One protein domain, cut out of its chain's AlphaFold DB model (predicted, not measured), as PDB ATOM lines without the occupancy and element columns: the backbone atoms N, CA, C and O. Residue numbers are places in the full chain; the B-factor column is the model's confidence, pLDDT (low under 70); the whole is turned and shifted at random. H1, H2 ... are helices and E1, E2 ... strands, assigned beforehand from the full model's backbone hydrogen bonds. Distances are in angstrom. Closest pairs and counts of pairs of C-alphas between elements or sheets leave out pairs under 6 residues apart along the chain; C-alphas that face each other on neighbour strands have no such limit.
ATOM      1  N   PHE A   5     -16.944  24.745  43.426       93.25
ATOM      2  CA  PHE A   5     -17.767  24.369  44.581       93.25
ATOM      3  C   PHE A   5     -18.209  22.899  44.492       93.25
ATOM      4  O   PHE A   5     -17.956  22.227  43.492       93.25
ATOM      5  N   TYR A   6     -18.844  22.395  45.554       94.00
ATOM      6  CA  TYR A   6     -19.258  20.994  45.677       94.00
ATOM      7  C   TYR A   6     -20.773  20.876  45.866       94.00
ATOM      8  O   TYR A   6     -21.372  21.687  46.581       94.00
ATOM      9  N   LEU A   7     -21.389  19.860  45.251       95.00
ATOM     10  CA  LEU A   7     -22.832  19.592  45.382       95.00
ATOM     11  C   LEU A   7     -23.181  18.689  46.573       95.00
ATOM     12  O   LEU A   7     -24.357  18.539  46.898       95.00
ATOM     13  N   ASP A   8     -22.175  18.126  47.236       92.81
ATOM     14  CA  ASP A   8     -22.293  17.225  48.380       92.81
ATOM     15  C   ASP A   8     -21.241  17.551  49.462       92.81
ATOM     16  O   ASP A   8     -20.305  18.323  49.231       92.81
ATOM     17  N   LYS A   9     -21.391  16.987  50.669       88.94
ATOM     18  CA  LYS A   9     -20.475  17.244  51.800       88.94
ATOM     19  C   LYS A   9     -19.172  16.443  51.743       88.94
ATOM     20  O   LYS A   9     -18.175  16.888  52.304       88.94
ATOM     21  N   GLU A  10     -19.144  15.299  51.059       88.25
ATOM     22  CA  GLU A  10     -17.929  14.469  50.939       88.25
ATOM     23  C   GLU A  10     -16.978  14.955  49.839       88.25
ATOM     24  O   GLU A  10     -15.892  14.385  49.684       88.25
ATOM     25  N   LYS A  11     -17.363  16.027  49.125       90.75
ATOM     26  CA  LYS A  11     -16.605  16.663  48.039       90.75
ATOM     27  C   LYS A  11     -16.400  15.737  46.840       90.75
ATOM     28  O   LYS A  11     -15.339  15.747  46.216       90.75
ATOM     29  N   ASP A  12     -17.415  14.939  46.523       91.12
ATOM     30  CA  ASP A  12     -17.363  13.954  45.444       91.12
ATOM     31  C   ASP A  12     -17.954  14.458  44.133       91.12
ATOM     32  O   ASP A  12     -17.584  13.948  43.080       91.12
ATOM     33  N   ILE A  13     -18.848  15.447  44.176       95.12
ATOM     34  CA  ILE A  13     -19.459  16.055  42.993       95.12
ATOM     35  C   ILE A  13     -18.940  17.480  42.877       95.12
ATOM     36  O   ILE A  13     -19.418  18.402  43.546       95.12
ATOM     37  N   ILE A  14     -17.927  17.639  42.035       94.94
ATOM     38  CA  ILE A  14     -17.180  18.881  41.869       94.94
ATOM     39  C   ILE A  14     -17.766  19.657  40.700       94.94
ATOM     40  O   ILE A  14     -17.964  19.085  39.633       94.94
ATOM     41  N   VAL A  15     -17.990  20.957  40.882       96.88
ATOM     42  CA  VAL A  15     -18.318  21.889  39.800       96.88
ATOM     43  C   VAL A  15     -17.185  22.901  39.686       96.88
ATOM     44  O   VAL A  15     -17.058  23.791  40.527       96.88
ATOM     45  N   ASN A  16     -16.360  22.750  38.653       95.62
ATOM     46  CA  ASN A  16     -15.324  23.711  38.289       95.62
ATOM     47  C   ASN A  16     -15.922  24.773  37.361       95.62
ATOM     48  O   ASN A  16     -16.717  24.446  36.483       95.62
ATOM     49  N   LEU A  17     -15.541  26.031  37.550       95.00
ATOM     50  CA  LEU A  17     -16.072  27.197  36.851       95.00
ATOM     51  C   LEU A  17     -14.937  27.943  36.150       95.00
ATOM     52  O   LEU A  17     -13.919  28.262  36.766       95.00
ATOM     53  N   GLN A  18     -15.143  28.267  34.877       93.38
ATOM     54  CA  GLN A  18     -14.212  29.035  34.061       93.38
ATOM     55  C   GLN A  18     -14.959  30.155  33.331       93.38
ATOM     56  O   GLN A  18     -15.817  29.895  32.483       93.38
ATOM     57  N   LYS A  19     -14.621  31.414  33.639       88.12
ATOM     58  CA  LYS A  19     -15.145  32.574  32.902       88.12
ATOM     59  C   LYS A  19     -14.663  32.475  31.453       88.12
ATOM     60  O   LYS A  19     -13.462  32.372  31.208       88.12
ATOM     61  N   THR A  20     -15.605  32.403  30.516       86.25
ATOM     62  CA  THR A  20     -15.326  32.184  29.085       86.25
ATOM     63  C   THR A  20     -15.340  33.510  28.327       86.25
ATOM     64  O   THR A  20     -14.515  33.723  27.445       86.25
ATOM     65  N   ASN A  21     -16.228  34.426  28.716       88.00
ATOM     66  CA  ASN A  21     -16.236  35.834  28.314       88.00
ATOM     67  C   ASN A  21     -16.954  36.668  29.400       88.00
ATOM     68  O   ASN A  21     -17.179  36.168  30.503       88.00
ATOM     69  N   ASN A  22     -17.277  37.934  29.117       83.62
ATOM     70  CA  ASN A  22     -17.927  38.818  30.091       83.62
ATOM     71  C   ASN A  22     -19.332  38.355  30.501       83.62
ATOM     72  O   ASN A  22     -19.707  38.587  31.641       83.62
ATOM     73  N   ASP A  23     -20.049  37.650  29.625       91.12
ATOM     74  CA  ASP A  23     -21.454  37.280  29.815       91.12
ATOM     75  C   ASP A  23     -21.655  35.766  30.018       91.12
ATOM     76  O   ASP A  23     -22.788  35.281  30.067       91.12
ATOM     77  N   GLU A  24     -20.575  34.982  30.109       94.06
ATOM     78  CA  GLU A  24     -20.641  33.518  30.104       94.06
ATOM     79  C   GLU A  24     -19.572  32.852  30.984       94.06
ATOM     80  O   GLU A  24     -18.366  33.105  30.872       94.06
ATOM     81  N   ILE A  25     -20.019  31.887  31.792       94.81
ATOM     82  CA  ILE A  25     -19.170  30.912  32.484       94.81
ATOM     83  C   ILE A  25     -19.401  29.527  31.891       94.81
ATOM     84  O   ILE A  25     -20.535  29.064  31.785       94.81
ATOM     85  N   THR A  26     -18.315  28.814  31.608       95.75
ATOM     86  CA  THR A  26     -18.347  27.372  31.368       95.75
ATOM     87  C   THR A  26     -18.170  26.645  32.698       95.75
ATOM     88  O   THR A  26     -17.285  26.992  33.483       95.75
ATOM     89  N   TYR A  27     -18.993  25.629  32.956       96.12
ATOM     90  CA  TYR A  27     -18.805  24.722  34.084       96.12
ATOM     91  C   TYR A  27     -18.397  23.326  33.615       96.12
ATOM     92  O   TYR A  27     -18.859  22.841  32.582       96.12
ATOM     93  N   ILE A  28     -17.561  22.669  34.418       96.94
ATOM     94  CA  ILE A  28     -17.181  21.265  34.265       96.94
ATOM     95  C   ILE A  28     -17.549  20.546  35.556       96.94
ATOM     96  O   ILE A  28     -17.003  20.849  36.618       96.94
ATOM     97  N   LEU A  29     -18.475  19.594  35.456       97.19
ATOM     98  CA  LEU A  29     -18.849  18.715  36.555       97.19
ATOM     99  C   LEU A  29     -18.111  17.381  36.436       97.19
ATOM    100  O   LEU A  29     -18.147  16.731  35.388       97.19
ATOM    101  N   GLU A  30     -17.471  16.967  37.527       95.56
ATOM    102  CA  GLU A  30     -16.690  15.732  37.617       95.56
ATOM    103  C   GLU A  30     -16.906  15.001  38.951       95.56
ATOM    104  O   GLU A  30     -17.279  15.604  39.961       95.56
ATOM    105  N   THR A  31     -16.660  13.685  38.950       94.12
ATOM    106  CA  THR A  31     -16.763  12.826  40.142       94.12
ATOM    107  C   THR A  31     -15.507  11.962  40.330       94.12
ATOM    108  O   THR A  31     -15.566  10.743  40.141       94.12
ATOM    109  N   PRO A  32     -14.343  12.561  40.644       86.94
ATOM    110  CA  PRO A  32     -13.044  11.884  40.557       86.94
ATOM    111  C   PRO A  32     -12.869  10.744  41.570       86.94
ATOM    112  O   PRO A  32     -12.138   9.797  41.302       86.94
ATOM    113  N   ASN A  33     -13.591  10.790  42.694       85.69
ATOM    114  CA  ASN A  33     -13.522   9.779  43.754       85.69
ATOM    115  C   ASN A  33     -14.405   8.541  43.501       85.69
ATOM    116  O   ASN A  33     -14.482   7.667  44.366       85.69
ATOM    117  N   HIS A  34     -15.089   8.474  42.353       87.25
ATOM    118  CA  HIS A  34     -16.022   7.400  42.010       87.25
ATOM    119  C   HIS A  34     -15.555   6.608  40.789       87.25
ATOM    120  O   HIS A  34     -15.645   7.071  39.649       87.25
ATOM    121  N   ASN A  35     -15.103   5.375  41.009       83.06
ATOM    122  CA  ASN A  35     -14.388   4.601  39.988       83.06
ATOM    123  C   ASN A  35     -15.317   3.907  38.985       83.06
ATOM    124  O   ASN A  35     -14.894   3.525  37.898       83.06
ATOM    125  N   THR A  36     -16.587   3.711  39.344       86.31
ATOM    126  CA  THR A  36     -17.566   3.027  38.479       86.31
ATOM    127  C   THR A  36     -18.091   3.925  37.359       86.31
ATOM    128  O   THR A  36     -18.625   3.434  36.366       86.31
ATOM    129  N   GLY A  37     -17.990   5.248  37.524       90.56
ATOM    130  CA  GLY A  37     -18.631   6.232  36.655       90.56
ATOM    131  C   GLY A  37     -20.165   6.244  36.742       90.56
ATOM    132  O   GLY A  37     -20.793   6.979  35.979       90.56
ATOM    133  N   ASN A  38     -20.778   5.465  37.642       94.50
ATOM    134  CA  ASN A  38     -22.235   5.405  37.800       94.50
ATOM    135  C   ASN A  38     -22.801   6.736  38.278       94.50
ATOM    136  O   ASN A  38     -23.777   7.207  37.706       94.50
ATOM    137  N   LEU A  39     -22.159   7.363  39.273       95.50
ATOM    138  CA  LEU A  39     -22.645   8.602  39.880       95.50
ATOM    139  C   LEU A  39     -22.875   9.691  38.825       95.50
ATOM    140  O   LEU A  39     -23.995  10.160  38.655       95.50
ATOM    141  N   ILE A  40     -21.840  10.035  38.054       96.31
ATOM    142  CA  ILE A  40     -21.964  11.051  37.005       96.31
ATOM    143  C   ILE A  40     -22.885  10.613  35.861       96.31
ATOM    144  O   ILE A  40     -23.594  11.442  35.298       96.31
ATOM    145  N   THR A  41     -22.924   9.314  35.535       96.50
ATOM    146  CA  THR A  41     -23.788   8.804  34.459       96.50
ATOM    147  C   THR A  41     -25.262   8.938  34.813       96.50
ATOM    148  O   THR A  41     -26.054   9.439  34.018       96.50
ATOM    149  N   ASN A  42     -25.625   8.525  36.022       96.88
ATOM    150  CA  ASN A  42     -26.983   8.626  36.525       96.88
ATOM    151  C   ASN A  42     -27.377  10.090  36.752       96.88
ATOM    152  O   ASN A  42     -28.478  10.465  36.362       96.88
ATOM    153  N   LEU A  43     -26.477  10.932  37.279       96.69
ATOM    154  CA  LEU A  43     -26.729  12.369  37.438       96.69
ATOM    155  C   LEU A  43     -27.007  13.046  36.090       96.69
ATOM    156  O   LEU A  43     -27.959  13.816  35.972       96.69
ATOM    157  N   ALA A  44     -26.213  12.734  35.060       96.75
ATOM    158  CA  ALA A  44     -26.435  13.243  33.712       96.75
ATOM    159  C   ALA A  44     -27.794  12.789  33.162       96.75
ATOM    160  O   ALA A  44     -28.568  13.618  32.688       96.75
ATOM    161  N   LYS A  45     -28.116  11.494  33.296       96.06
ATOM    162  CA  LYS A  45     -29.379  10.906  32.829       96.06
ATOM    163  C   LYS A  45     -30.598  11.586  33.455       96.06
ATOM    164  O   LYS A  45     -31.478  12.016  32.717       96.06
ATOM    165  N   ILE A  46     -30.647  11.722  34.784       95.81
ATOM    166  CA  ILE A  46     -31.798  12.346  35.466       95.81
ATOM    167  C   ILE A  46     -31.919  13.845  35.172       95.81
ATOM    168  O   ILE A  46     -33.013  14.393  35.240       95.81
ATOM    169  N   CYS A  47     -30.809  14.509  34.840       95.44
ATOM    170  CA  CYS A  47     -30.796  15.932  34.507       95.44
ATOM    171  C   CYS A  47     -30.981  16.212  33.007       95.44
ATOM    172  O   CYS A  47     -31.020  17.382  32.632       95.44
ATOM    173  N   GLY A  48     -31.045  15.182  32.153       95.00
ATOM    174  CA  GLY A  48     -31.095  15.340  30.695       95.00
ATOM    175  C   GLY A  48     -29.814  15.932  30.090       95.00
ATOM    176  O   GLY A  48     -29.882  16.667  29.109       95.00
ATOM    177  N   LEU A  49     -28.650  15.658  30.686       95.75
ATOM    178  CA  LEU A  49     -27.353  16.210  30.278       95.75
ATOM    179  C   LEU A  49     -26.526  15.189  29.490       95.75
ATOM    180  O   LEU A  49     -26.623  13.980  29.703       95.75
ATOM    181  N   GLN A  50     -25.664  15.686  28.603       95.62
ATOM    182  CA  GLN A  50     -24.724  14.857  27.848       95.62
ATOM    183  C   GLN A  50     -23.409  14.665  28.611       95.62
ATOM    184  O   GLN A  50     -22.912  15.578  29.273       95.62
ATOM    185  N   ILE A  51     -22.834  13.469  28.484       96.56
ATOM    186  CA  ILE A  51     -21.540  13.114  29.071       96.56
ATOM    187  C   ILE A  51     -20.471  13.192  27.989       96.56
ATOM    188  O   ILE A  51     -20.661  12.693  26.882       96.56
ATOM    189  N   GLN A  52     -19.325  13.750  28.349       95.56
ATOM    190  CA  GLN A  52     -18.109  13.730  27.542       95.56
ATOM    191  C   GLN A  52     -16.999  13.007  28.306       95.56
ATOM    192  O   GLN A  52     -17.109  12.778  29.511       95.56
ATOM    193  N   LYS A  53     -15.926  12.626  27.613       93.25
ATOM    194  CA  LYS A  53     -14.718  12.073  28.232       93.25
ATOM    195  C   LYS A  53     -13.612  13.117  28.192       93.25
ATOM    196  O   LYS A  53     -13.404  13.747  27.160       93.25
ATOM    197  N   ASN A  54     -12.919  13.303  29.308       90.12
ATOM    198  CA  ASN A  54     -11.733  14.151  29.353       90.12
ATOM    199  C   ASN A  54     -10.483  13.391  28.863       90.12
ATOM    200  O   ASN A  54     -10.533  12.201  28.553       90.12
ATOM    201  N   ASN A  55      -9.331  14.064  28.870       89.31
ATOM    202  CA  ASN A  55      -8.047  13.511  28.413       89.31
ATOM    203  C   ASN A  55      -7.557  12.289  29.220       89.31
ATOM    204  O   ASN A  55      -6.609  11.627  28.811       89.31
ATOM    205  N   LYS A  56      -8.169  12.002  30.375       86.88
ATOM    206  CA  LYS A  56      -7.876  10.845  31.236       86.88
ATOM    207  C   LYS A  56      -8.934   9.738  31.108       86.88
ATOM    208  O   LYS A  56      -9.025   8.892  31.989       86.88
ATOM    209  N   ASP A  57      -9.757   9.775  30.060       88.19
ATOM    210  CA  ASP A  57     -10.902   8.878  29.827       88.19
ATOM    211  C   ASP A  57     -12.010   8.952  30.900       88.19
ATOM    212  O   ASP A  57     -12.914   8.114  30.949       88.19
ATOM    213  N   MET A  58     -11.984   9.983  31.751       90.25
ATOM    214  CA  MET A  58     -12.983  10.173  32.802       90.25
ATOM    215  C   MET A  58     -14.215  10.873  32.244       90.25
ATOM    216  O   MET A  58     -14.111  11.859  31.511       90.25
ATOM    217  N   LYS A  59     -15.391  10.385  32.641       95.44
ATOM    218  CA  LYS A  59     -16.676  11.014  32.326       95.44
ATOM    219  C   LYS A  59     -16.770  12.384  33.004       95.44
ATOM    220  O   LYS A  59     -16.505  12.488  34.200       95.44
ATOM    221  N   ILE A  60     -17.192  13.393  32.249       96.81
ATOM    222  CA  ILE A  60     -17.451  14.766  32.697       96.81
ATOM    223  C   ILE A  60     -18.745  15.295  32.070       96.81
ATOM    224  O   ILE A  60     -19.184  14.805  31.028       96.81
ATOM    225  N   ILE A  61     -19.342  16.314  32.683       97.62
ATOM    226  CA  ILE A  61     -20.455  17.077  32.103       97.62
ATOM    227  C   ILE A  61     -19.979  18.514  31.912       97.62
ATOM    228  O   ILE A  61     -19.495  19.127  32.862       97.62
ATOM    229  N   ILE A  62     -20.129  19.049  30.703       96.56
ATOM    230  CA  ILE A  62     -19.770  20.431  30.374       96.56
ATOM    231  C   ILE A  62     -21.048  21.191  30.045       96.56
ATOM    232  O   ILE A  62     -21.892  20.693  29.300       96.56
ATOM    233  N   GLY A  63     -21.179  22.400  30.573       94.94
ATOM    234  CA  GLY A  63     -22.263  23.297  30.196       94.94
ATOM    235  C   GLY A  63     -21.885  24.759  30.371       94.94
ATOM    236  O   GLY A  63     -20.792  25.087  30.828       94.94
ATOM    237  N   LYS A  64     -22.806  25.640  29.985       95.44
ATOM    238  CA  LYS A  64     -22.634  27.093  30.012       95.44
ATOM    239  C   LYS A  64     -23.683  27.734  30.908       95.44
ATOM    240  O   LYS A  64     -24.817  27.259  30.980       95.44
ATOM    241  N   ILE A  65     -23.297  28.807  31.583       95.56
ATOM    242  CA  ILE A  65     -24.154  29.630  32.430       95.56
ATOM    243  C   ILE A  65     -24.026  31.060  31.925       95.56
ATOM    244  O   ILE A  65     -22.924  31.606  31.902       95.56
ATOM    245  N   LEU A  66     -25.147  31.649  31.524       95.06
ATOM    246  CA  LEU A  66     -25.199  33.041  31.092       95.06
ATOM    247  C   LEU A  66     -25.278  33.971  32.306       95.06
ATOM    248  O   LEU A  66     -25.892  33.623  33.323       95.06
ATOM    249  N   ALA A  67     -24.667  35.146  32.182       94.44
ATOM    250  CA  ALA A  67     -24.796  36.227  33.143       94.44
ATOM    251  C   ALA A  67     -26.245  36.734  33.196       94.44
ATOM    252  O   ALA A  67     -27.006  36.686  32.228       94.44
ATOM    253  N   SER A  68     -26.659  37.200  34.363       95.06
ATOM    254  CA  SER A  68     -27.935  37.868  34.605       95.06
ATOM    255  C   SER A  68     -27.695  39.045  35.544       95.06
ATOM    256  O   SER A  68     -26.755  39.014  36.328       95.06
ATOM    257  N   ILE A  69     -28.556  40.060  35.508       95.06
ATOM    258  CA  ILE A  69     -28.523  41.176  36.463       95.06
ATOM    259  C   ILE A  69     -29.685  41.015  37.447       95.06
ATOM    260  O   ILE A  69     -30.826  40.796  37.031       95.06
ATOM    261  N   ASN A  70     -29.408  41.071  38.753       93.88
ATOM    262  CA  ASN A  70     -30.446  41.010  39.787       93.88
ATOM    263  C   ASN A  70     -31.066  42.400  40.071       93.88
ATOM    264  O   ASN A  70     -30.636  43.416  39.532       93.88
ATOM    265  N   SER A  71     -32.076  42.470  40.949       95.31
ATOM    266  CA  SER A  71     -32.755  43.734  41.296       95.31
ATOM    267  C   SER A  71     -31.863  44.770  41.991       95.31
ATOM    268  O   SER A  71     -32.241  45.934  42.070       95.31
ATOM    269  N   ASN A  72     -30.701  44.354  42.498       94.81
ATOM    270  CA  ASN A  72     -29.702  45.219  43.124       94.81
ATOM    271  C   ASN A  72     -28.606  45.649  42.133       94.81
ATOM    272  O   ASN A  72     -27.597  46.207  42.552       94.81
ATOM    273  N   ASN A  73     -28.789  45.383  40.833       94.12
ATOM    274  CA  ASN A  73     -27.807  45.626  39.780       94.12
ATOM    275  C   ASN A  73     -26.492  44.832  39.953       94.12
ATOM    276  O   ASN A  73     -25.436  45.269  39.498       94.12
ATOM    277  N   GLU A  74     -26.542  43.669  40.611       94.06
ATOM    278  CA  GLU A  74     -25.403  42.747  40.702       94.06
ATOM    279  C   GLU A  74     -25.458  41.715  39.564       94.06
ATOM    280  O   GLU A  74     -26.506  41.106  39.314       94.06
ATOM    281  N   GLU A  75     -24.312  41.476  38.920       94.06
ATOM    282  CA  GLU A  75     -24.120  40.359  37.991       94.06
ATOM    283  C   GLU A  75     -24.158  39.024  38.748       94.06
ATOM    284  O   GLU A  75     -23.463  38.822  39.746       94.06
ATOM    285  N   VAL A  76     -24.990  38.100  38.275       95.19
ATOM    286  CA  VAL A  76     -25.211  36.788  38.879       95.19
ATOM    287  C   VAL A  76     -25.380  35.720  37.809       95.19
ATOM    288  O   VAL A  76     -26.109  35.885  36.835       95.19
ATOM    289  N   TYR A  77     -24.767  34.567  38.037       95.81
ATOM    290  CA  TYR A  77     -24.888  33.394  37.183       95.81
ATOM    291  C   TYR A  77     -25.705  32.327  37.912       95.81
ATOM    292  O   TYR A  77     -25.369  31.900  39.021       95.81
ATOM    293  N   ILE A  78     -26.815  31.902  37.310       96.38
ATOM    294  CA  ILE A  78     -27.769  30.988  37.950       96.38
ATOM    295  C   ILE A  78     -27.477  29.554  37.505       96.38
ATOM    296  O   ILE A  78     -27.918  29.117  36.443       96.38
ATOM    297  N   PHE A  79     -26.777  28.795  38.346       96.75
ATOM    298  CA  PHE A  79     -26.472  27.395  38.068       96.75
ATOM    299  C   PHE A  79     -27.693  26.501  38.316       96.75
ATOM    300  O   PHE A  79     -28.273  26.495  39.412       96.75
ATOM    301  N   ARG A  80     -28.076  25.726  37.295       95.88
ATOM    302  CA  ARG A  80     -29.215  24.801  37.324       95.88
ATOM    303  C   ARG A  80     -28.808  23.406  36.870       95.88
ATOM    304  O   ARG A  80     -28.027  23.268  35.937       95.88
ATOM    305  N   LEU A  81     -29.410  22.389  37.481       95.06
ATOM    306  CA  LEU A  81     -29.330  20.994  37.042       95.06
ATOM    307  C   LEU A  81     -30.743  20.408  37.003       95.06
ATOM    308  O   LEU A  81     -31.487  20.546  37.972       95.06
ATOM    309  N   GLY A  82     -31.128  19.834  35.857       92.06
ATOM    310  CA  GLY A  82     -32.468  19.278  35.620       92.06
ATOM    311  C   GLY A  82     -33.613  20.225  36.011       92.06
ATOM    312  O   GLY A  82     -34.577  19.834  36.655       92.06
ATOM    313  N   GLY A  83     -33.470  21.516  35.692       92.50
ATOM    314  CA  GLY A  83     -34.453  22.559  36.015       92.50
ATOM    315  C   GLY A  83     -34.381  23.114  37.447       92.50
ATOM    316  O   GLY A  83     -34.854  24.228  37.697       92.50
ATOM    317  N   ILE A  84     -33.717  22.428  38.378       94.81
ATOM    318  CA  ILE A  84     -33.590  22.861  39.775       94.81
ATOM    319  C   ILE A  84     -32.492  23.918  39.896       94.81
ATOM    320  O   ILE A  84     -31.380  23.747  39.402       94.81
ATOM    321  N   LYS A  85     -32.798  25.030  40.575       95.44
ATOM    322  CA  LYS A  85     -31.816  26.067  40.915       95.44
ATOM    323  C   LYS A  85     -30.901  25.570  42.033       95.44
ATOM    324  O   LYS A  85     -31.350  25.415  43.166       95.44
ATOM    325  N   ILE A  86     -29.629  25.367  41.706       96.00
ATOM    326  CA  ILE A  86     -28.625  24.814  42.617       96.00
ATOM    327  C   ILE A  86     -27.860  25.917  43.331       96.00
ATOM    328  O   ILE A  86     -27.699  25.849  44.546       96.00
ATOM    329  N   ALA A  87     -27.401  26.935  42.598       96.31
ATOM    330  CA  ALA A  87     -26.617  28.017  43.174       96.31
ATOM    331  C   ALA A  87     -26.807  29.346  42.434       96.31
ATOM    332  O   ALA A  87     -27.078  29.369  41.233       96.31
ATOM    333  N   ASN A  88     -26.637  30.446  43.168       95.56
ATOM    334  CA  ASN A  88     -26.271  31.738  42.586       95.56
ATOM    335  C   ASN A  88     -24.750  31.868  42.663       95.56
ATOM    336  O   ASN A  88     -24.182  31.676  43.739       95.56
ATOM    337  N   ILE A  89     -24.106  32.201  41.555       95.00
ATOM    338  CA  ILE A  89     -22.663  32.413  41.481       95.00
ATOM    339  C   ILE A  89     -22.435  33.897  41.202       95.00
ATOM    340  O   ILE A  89     -22.948  34.424  40.219       95.00
ATOM    341  N   TYR A  90     -21.670  34.541  42.071       92.56
ATOM    342  CA  TYR A  90     -21.191  35.912  41.936       92.56
ATOM    343  C   TYR A  90     -19.661  35.889  41.796       92.56
ATOM    344  O   TYR A  90     -19.022  34.841  41.955       92.56
ATOM    345  N   GLU A  91     -19.041  37.034  41.518       86.44
ATOM    346  CA  GLU A  91     -17.581  37.098  41.379       86.44
ATOM    347  C   GLU A  91     -16.832  36.807  42.693       86.44
ATOM    348  O   GLU A  91     -15.741  36.224  42.675       86.44
ATOM    349  N   ASP A  92     -17.427  37.171  43.827       89.00
ATOM    350  CA  ASP A  92     -16.861  37.091  45.176       89.00
ATOM    351  C   ASP A  92     -17.416  35.923  46.011       89.00
ATOM    352  O   ASP A  92     -16.754  35.474  46.949       89.00
ATOM    353  N   ARG A  93     -18.616  35.417  45.689       92.12
ATOM    354  CA  ARG A  93     -19.327  34.416  46.504       92.12
ATOM    355  C   ARG A  93     -20.159  33.430  45.684       92.12
ATOM    356  O   ARG A  93     -20.607  33.720  44.580       92.12
ATOM    357  N   ILE A  94     -20.424  32.261  46.267       93.38
ATOM    358  CA  ILE A  94     -21.375  31.273  45.739       93.38
ATOM    359  C   ILE A  94     -22.413  30.977  46.818       93.38
ATOM    360  O   ILE A  94     -22.072  30.584  47.932       93.38
ATOM    361  N   GLU A  95     -23.688  31.123  46.477       93.56
ATOM    362  CA  GLU A  95     -24.807  30.798  47.356       93.56
ATOM    363  C   GLU A  95     -25.474  29.497  46.912       93.56
ATOM    364  O   GLU A  95     -26.299  29.491  45.994       93.56
ATOM    365  N   ILE A  96     -25.161  28.399  47.594       93.62
ATOM    366  CA  ILE A  96     -25.780  27.092  47.344       93.62
ATOM    367  C   ILE A  96     -27.199  27.071  47.935       93.62
ATOM    368  O   ILE A  96     -27.407  27.445  49.088       93.62
ATOM    369  N   LYS A  97     -28.177  26.639  47.136       94.31
ATOM    370  CA  LYS A  97     -29.614  26.556  47.468       94.31
ATOM    371  C   LYS A  97     -30.131  25.114  47.508       94.31
ATOM    372  O   LYS A  97     -31.148  24.846  48.151       94.31
ATOM    373  N   ALA A  98     -29.458  24.200  46.812       94.56
ATOM    374  CA  ALA A  98     -29.786  22.782  46.777       94.56
ATOM    375  C   ALA A  98     -28.515  21.927  46.725       94.56
ATOM    376  O   ALA A  98     -27.480  22.374  46.224       94.56
ATOM    377  N   LYS A  99     -28.596  20.709  47.256       94.69
ATOM    378  CA  LYS A  99     -27.490  19.748  47.346       94.69
ATOM    379  C   LYS A  99     -27.970  18.336  47.030       94.69
ATOM    380  O   LYS A  99     -29.171  18.081  46.969       94.69
ATOM    381  N   ILE A 100     -27.019  17.428  46.841       95.00
ATOM    382  CA  ILE A 100     -27.255  15.991  46.697       95.00
ATOM    383  C   ILE A 100     -26.849  15.323  48.022       95.00
ATOM    384  O   ILE A 100     -25.651  15.276  48.322       95.00
ATOM    385  N   PRO A 101     -27.809  14.845  48.836       92.62
ATOM    386  CA  PRO A 101     -27.521  14.184  50.109       92.62
ATOM    387  C   PRO A 101     -26.707  12.893  49.958       92.62
ATOM    388  O   PRO A 101     -26.732  12.231  48.917       92.62
ATOM    389  N   ALA A 102     -26.040  12.471  51.035       91.75
ATOM    390  CA  ALA A 102     -25.219  11.256  51.052       91.75
ATOM    391  C   ALA A 102     -26.002   9.979  50.672       91.75
ATOM    392  O   ALA A 102     -25.487   9.124  49.943       91.75
ATOM    393  N   ILE A 103     -27.265   9.865  51.108       93.44
ATOM    394  CA  ILE A 103     -28.151   8.731  50.787       93.44
ATOM    395  C   ILE A 103     -28.403   8.636  49.280       93.44
ATOM    396  O   ILE A 103     -28.161   7.593  48.669       93.44
ATOM    397  N   THR A 104     -28.856   9.726  48.654       93.25
ATOM    398  CA  THR A 104     -29.218   9.720  47.230       93.25
ATOM    399  C   THR A 104     -27.986   9.529  46.361       93.25
ATOM    400  O   THR A 104     -28.046   8.781  45.385       93.25
ATOM    401  N   LYS A 105     -26.845  10.104  46.763       93.75
ATOM    402  CA  LYS A 105     -25.544   9.846  46.139       93.75
ATOM    403  C   LYS A 105     -25.157   8.367  46.206       93.75
ATOM    404  O   LYS A 105     -24.734   7.814  45.196       93.75
ATOM    405  N   THR A 106     -25.335   7.716  47.356       93.50
ATOM    406  CA  THR A 106     -25.028   6.283  47.535       93.50
ATOM    407  C   THR A 106     -25.898   5.408  46.639       93.50
ATOM    408  O   THR A 106     -25.390   4.526  45.947       93.50
ATOM    409  N   PHE A 107     -27.202   5.679  46.593       93.31
ATOM    410  CA  PHE A 107     -28.114   4.980  45.692       93.31
ATOM    411  C   PHE A 107     -27.763   5.200  44.222       93.31
ATOM    412  O   PHE A 107     -27.879   4.280  43.421       93.31
ATOM    413  N   MET A 108     -27.286   6.390  43.871       94.00
ATOM    414  CA  MET A 108     -26.870   6.717  42.515       94.00
ATOM    415  C   MET A 108     -25.532   6.073  42.124       94.00
ATOM    416  O   MET A 108     -25.350   5.706  40.965       94.00
ATOM    417  N   SER A 109     -24.588   5.919  43.055       93.31
ATOM    418  CA  SER A 109     -23.260   5.359  42.769       93.31
ATOM    419  C   SER A 109     -23.254   3.829  42.668       93.31
ATOM    420  O   SER A 109     -22.423   3.266  41.948       93.31
ATOM    421  N   GLN A 110     -24.183   3.138  43.337       92.50
ATOM    422  CA  GLN A 110     -24.182   1.670  43.400       92.50
ATOM    423  C   GLN A 110     -24.767   0.949  42.176       92.50
ATOM    424  O   GLN A 110     -24.424  -0.211  41.953       92.50
ATOM    425  N   THR A 111     -25.631   1.604  41.395       93.12
ATOM    426  CA  THR A 111     -26.421   0.980  40.315       93.12
ATOM    427  C   THR A 111     -26.121   1.598  38.952       93.12
ATOM    428  O   THR A 111     -25.768   2.774  38.856       93.12
ATOM    429  N   LYS A 112     -26.312   0.829  37.873       94.12
ATOM    430  CA  LYS A 112     -26.293   1.369  36.500       94.12
ATOM    431  C   LYS A 112     -27.614   2.037  36.109       94.12
ATOM    432  O   LYS A 112     -27.635   2.802  35.150       94.12
ATOM    433  N   ASN A 113     -28.694   1.748  36.836       91.06
ATOM    434  CA  ASN A 113     -30.049   2.207  36.542       91.06
ATOM    435  C   ASN A 113     -30.670   2.838  37.793       91.06
ATOM    436  O   ASN A 113     -31.369   2.188  38.566       91.06
ATOM    437  N   TYR A 114     -30.363   4.113  38.014       93.38
ATOM    438  CA  TYR A 114     -30.929   4.879  39.118       93.38
ATOM    439  C   TYR A 114     -32.353   5.353  38.800       93.38
ATOM    440  O   TYR A 114     -32.584   5.907  37.724       93.38
ATOM    441  N   ASN A 115     -33.278   5.154  39.746       88.88
ATOM    442  CA  ASN A 115     -34.722   5.319  39.522       88.88
ATOM    443  C   ASN A 115     -35.415   6.295  40.491       88.88
ATOM    444  O   ASN A 115     -36.632   6.444  40.415       88.88
ATOM    445  N   LEU A 116     -34.694   6.950  41.410       91.75
ATOM    446  CA  LEU A 116     -35.321   8.005  42.215       91.75
ATOM    447  C   LEU A 116     -35.538   9.256  41.354       91.75
ATOM    448  O   LEU A 116     -34.680   9.582  40.527       91.75
ATOM    449  N   PRO A 117     -36.663   9.961  41.549       92.94
ATOM    450  CA  PRO A 117     -36.966  11.145  40.770       92.94
ATOM    451  C   PRO A 117     -36.108  12.333  41.224       92.94
ATOM    452  O   PRO A 117     -35.605  12.373  42.352       92.94
ATOM    453  N   ILE A 118     -35.936  13.311  40.334       94.25
ATOM    454  CA  ILE A 118     -34.959  14.391  40.502       94.25
ATOM    455  C   ILE A 118     -35.196  15.231  41.765       94.25
ATOM    456  O   ILE A 118     -34.237  15.620  42.431       94.25
ATOM    457  N   GLU A 119     -36.453  15.453  42.139       91.62
ATOM    458  CA  GLU A 119     -36.864  16.191  43.334       91.62
ATOM    459  C   GLU A 119     -36.489  15.482  44.641       91.62
ATOM    460  O   GLU A 119     -36.265  16.145  45.652       91.62
ATOM    461  N   LYS A 120     -36.357  14.148  44.616       92.50
ATOM    462  CA  LYS A 120     -35.829  13.366  45.743       92.50
ATOM    463  C   LYS A 120     -34.311  13.265  45.707       92.50
ATOM    464  O   LYS A 120     -33.701  13.013  46.739       92.50
ATOM    465  N   THR A 121     -33.688  13.455  44.546       94.38
ATOM    466  CA  THR A 121     -32.233  13.371  44.375       94.38
ATOM    467  C   THR A 121     -31.512  14.659  44.752       94.38
ATOM    468  O   THR A 121     -30.508  14.610  45.466       94.38
ATOM    469  N   ILE A 122     -32.001  15.792  44.245       94.94
ATOM    470  CA  ILE A 122     -31.439  17.123  44.462       94.94
ATOM    471  C   ILE A 122     -32.414  17.890  45.352       94.94
ATOM    472  O   ILE A 122     -33.450  18.378  44.901       94.94
ATOM    473  N   VAL A 123     -32.063  18.019  46.627       93.50
ATOM    474  CA  VAL A 123     -32.958  18.582  47.640       93.50
ATOM    475  C   VAL A 123     -32.569  20.012  47.974       93.50
ATOM    476  O   VAL A 123     -31.389  20.373  48.033       93.50
ATOM    477  N   LYS A 124     -33.576  20.850  48.220       91.50
ATOM    478  CA  LYS A 124     -33.357  22.202  48.738       91.50
ATOM    479  C   LYS A 124     -32.898  22.125  50.191       91.50
ATOM    480  O   LYS A 124     -33.433  21.349  50.977       91.50
ATOM    481  N   THR A 125     -31.946  22.967  50.569       87.62
ATOM    482  CA  THR A 125     -31.325  22.915  51.899       87.62
ATOM    483  C   THR A 125     -32.020  23.846  52.896       87.62
ATOM    484  O   THR A 125     -31.389  24.753  53.438       87.62
TER     485      THR A 125
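AT A GLANCE: This is residues 5 to 125 of the 827 residues of the protein "Adenosine deaminase" of Clostridium sp. 26_21 (UniProt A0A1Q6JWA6). A six-stranded sheet is curled like part of a barrel, open between its edge strands E1 and E6, and the helix H1 packs at one end of it, by the beginning of E3 and the last residue of E4. H2 packs on H1, away from the sheet, and the short H3 is at the same helical end; the turn of the hairpin E3 and E4 makes the far end of the longest axis. The 121 printed residues hold three named helices and six named strands, in the order E1 E2 H1 E3 E4 E5 E6 H2 H3, and the class is mixed, helices and strands. The sheet's order is E1 - E2 - E3 - E4 - E5 - E6, antiparallel throughout. The whole is compact, with a radius of gyration of the C-alphas of 14.4 A and spans of 45 by 33 by 24 A.

HOW THE PARTS SIT: Begin with the strongly twisted sheet, where E1, residues 14 to 21, and E2, residues 24 to 30, form a hairpin; find N 16 and O 28 at 2.9 A. E3, residues 59 to 69, is antiparallel to E2, with N 27 and O 63 at 2.8 A. E3 opens a meander, each strand the antiparallel neighbour of the one before, with E4, residues 75 to 81, E5, residues 84 to 89, and E6, residues 94 to 96. Look for N 76 and O 68 at 2.8 A, N 79 and O 87 at 3.0 A, and N 95 and O 88 at 2.8 A. The pairing is staggered: E3 pairs with E2 over residues 60 to 66 and with E4 over 67 to 69. H1, residues 38 to 47, is on the sheet at a height of 6.6 A; the closest C-alphas of H1 and E3 are those of Ile 40 and Lys 59, 7.1 A apart. H2, residues 102 to 110, touches H1, its Ser 109 and Leu 39 having the closest C-alphas at 4.4 A; their lines are only just about perpendicular, at 71 degrees. H3, residues 118 to 121, only just touches H2, with 3 pairs of C-alphas within 8 A, the closest Thr 104 and Thr 121 at 5.5 A. In H1 and H2 every O i to N i+4 pair is within hydrogen-bond range; H3 is too short for such a pair.

IN THESE COORDINATES: Find C-alpha 14 at (-17.180, 18.881, 41.869), where E1 begins and runs 21.7 A. E2 spans 19.7 A, E3 32.7 A, E4 20.1 A and E5 14.6 A, with E6 short. H1 starts at C-alpha 38, (-22.235, 5.405, 37.800), and spans 14.0 A; H2 spans 12.3 A. H3 ends at C-alpha 121, (-32.233, 13.371, 44.375).

THE WHOLE: The C-alphas farthest apart, those of Asn 73 and Thr 111, are 44.7 A apart. The link from H1 to E3, 11 residues, is long. The printed part has no cut; its mean pLDDT is 93.3, and no printed residue is under 70.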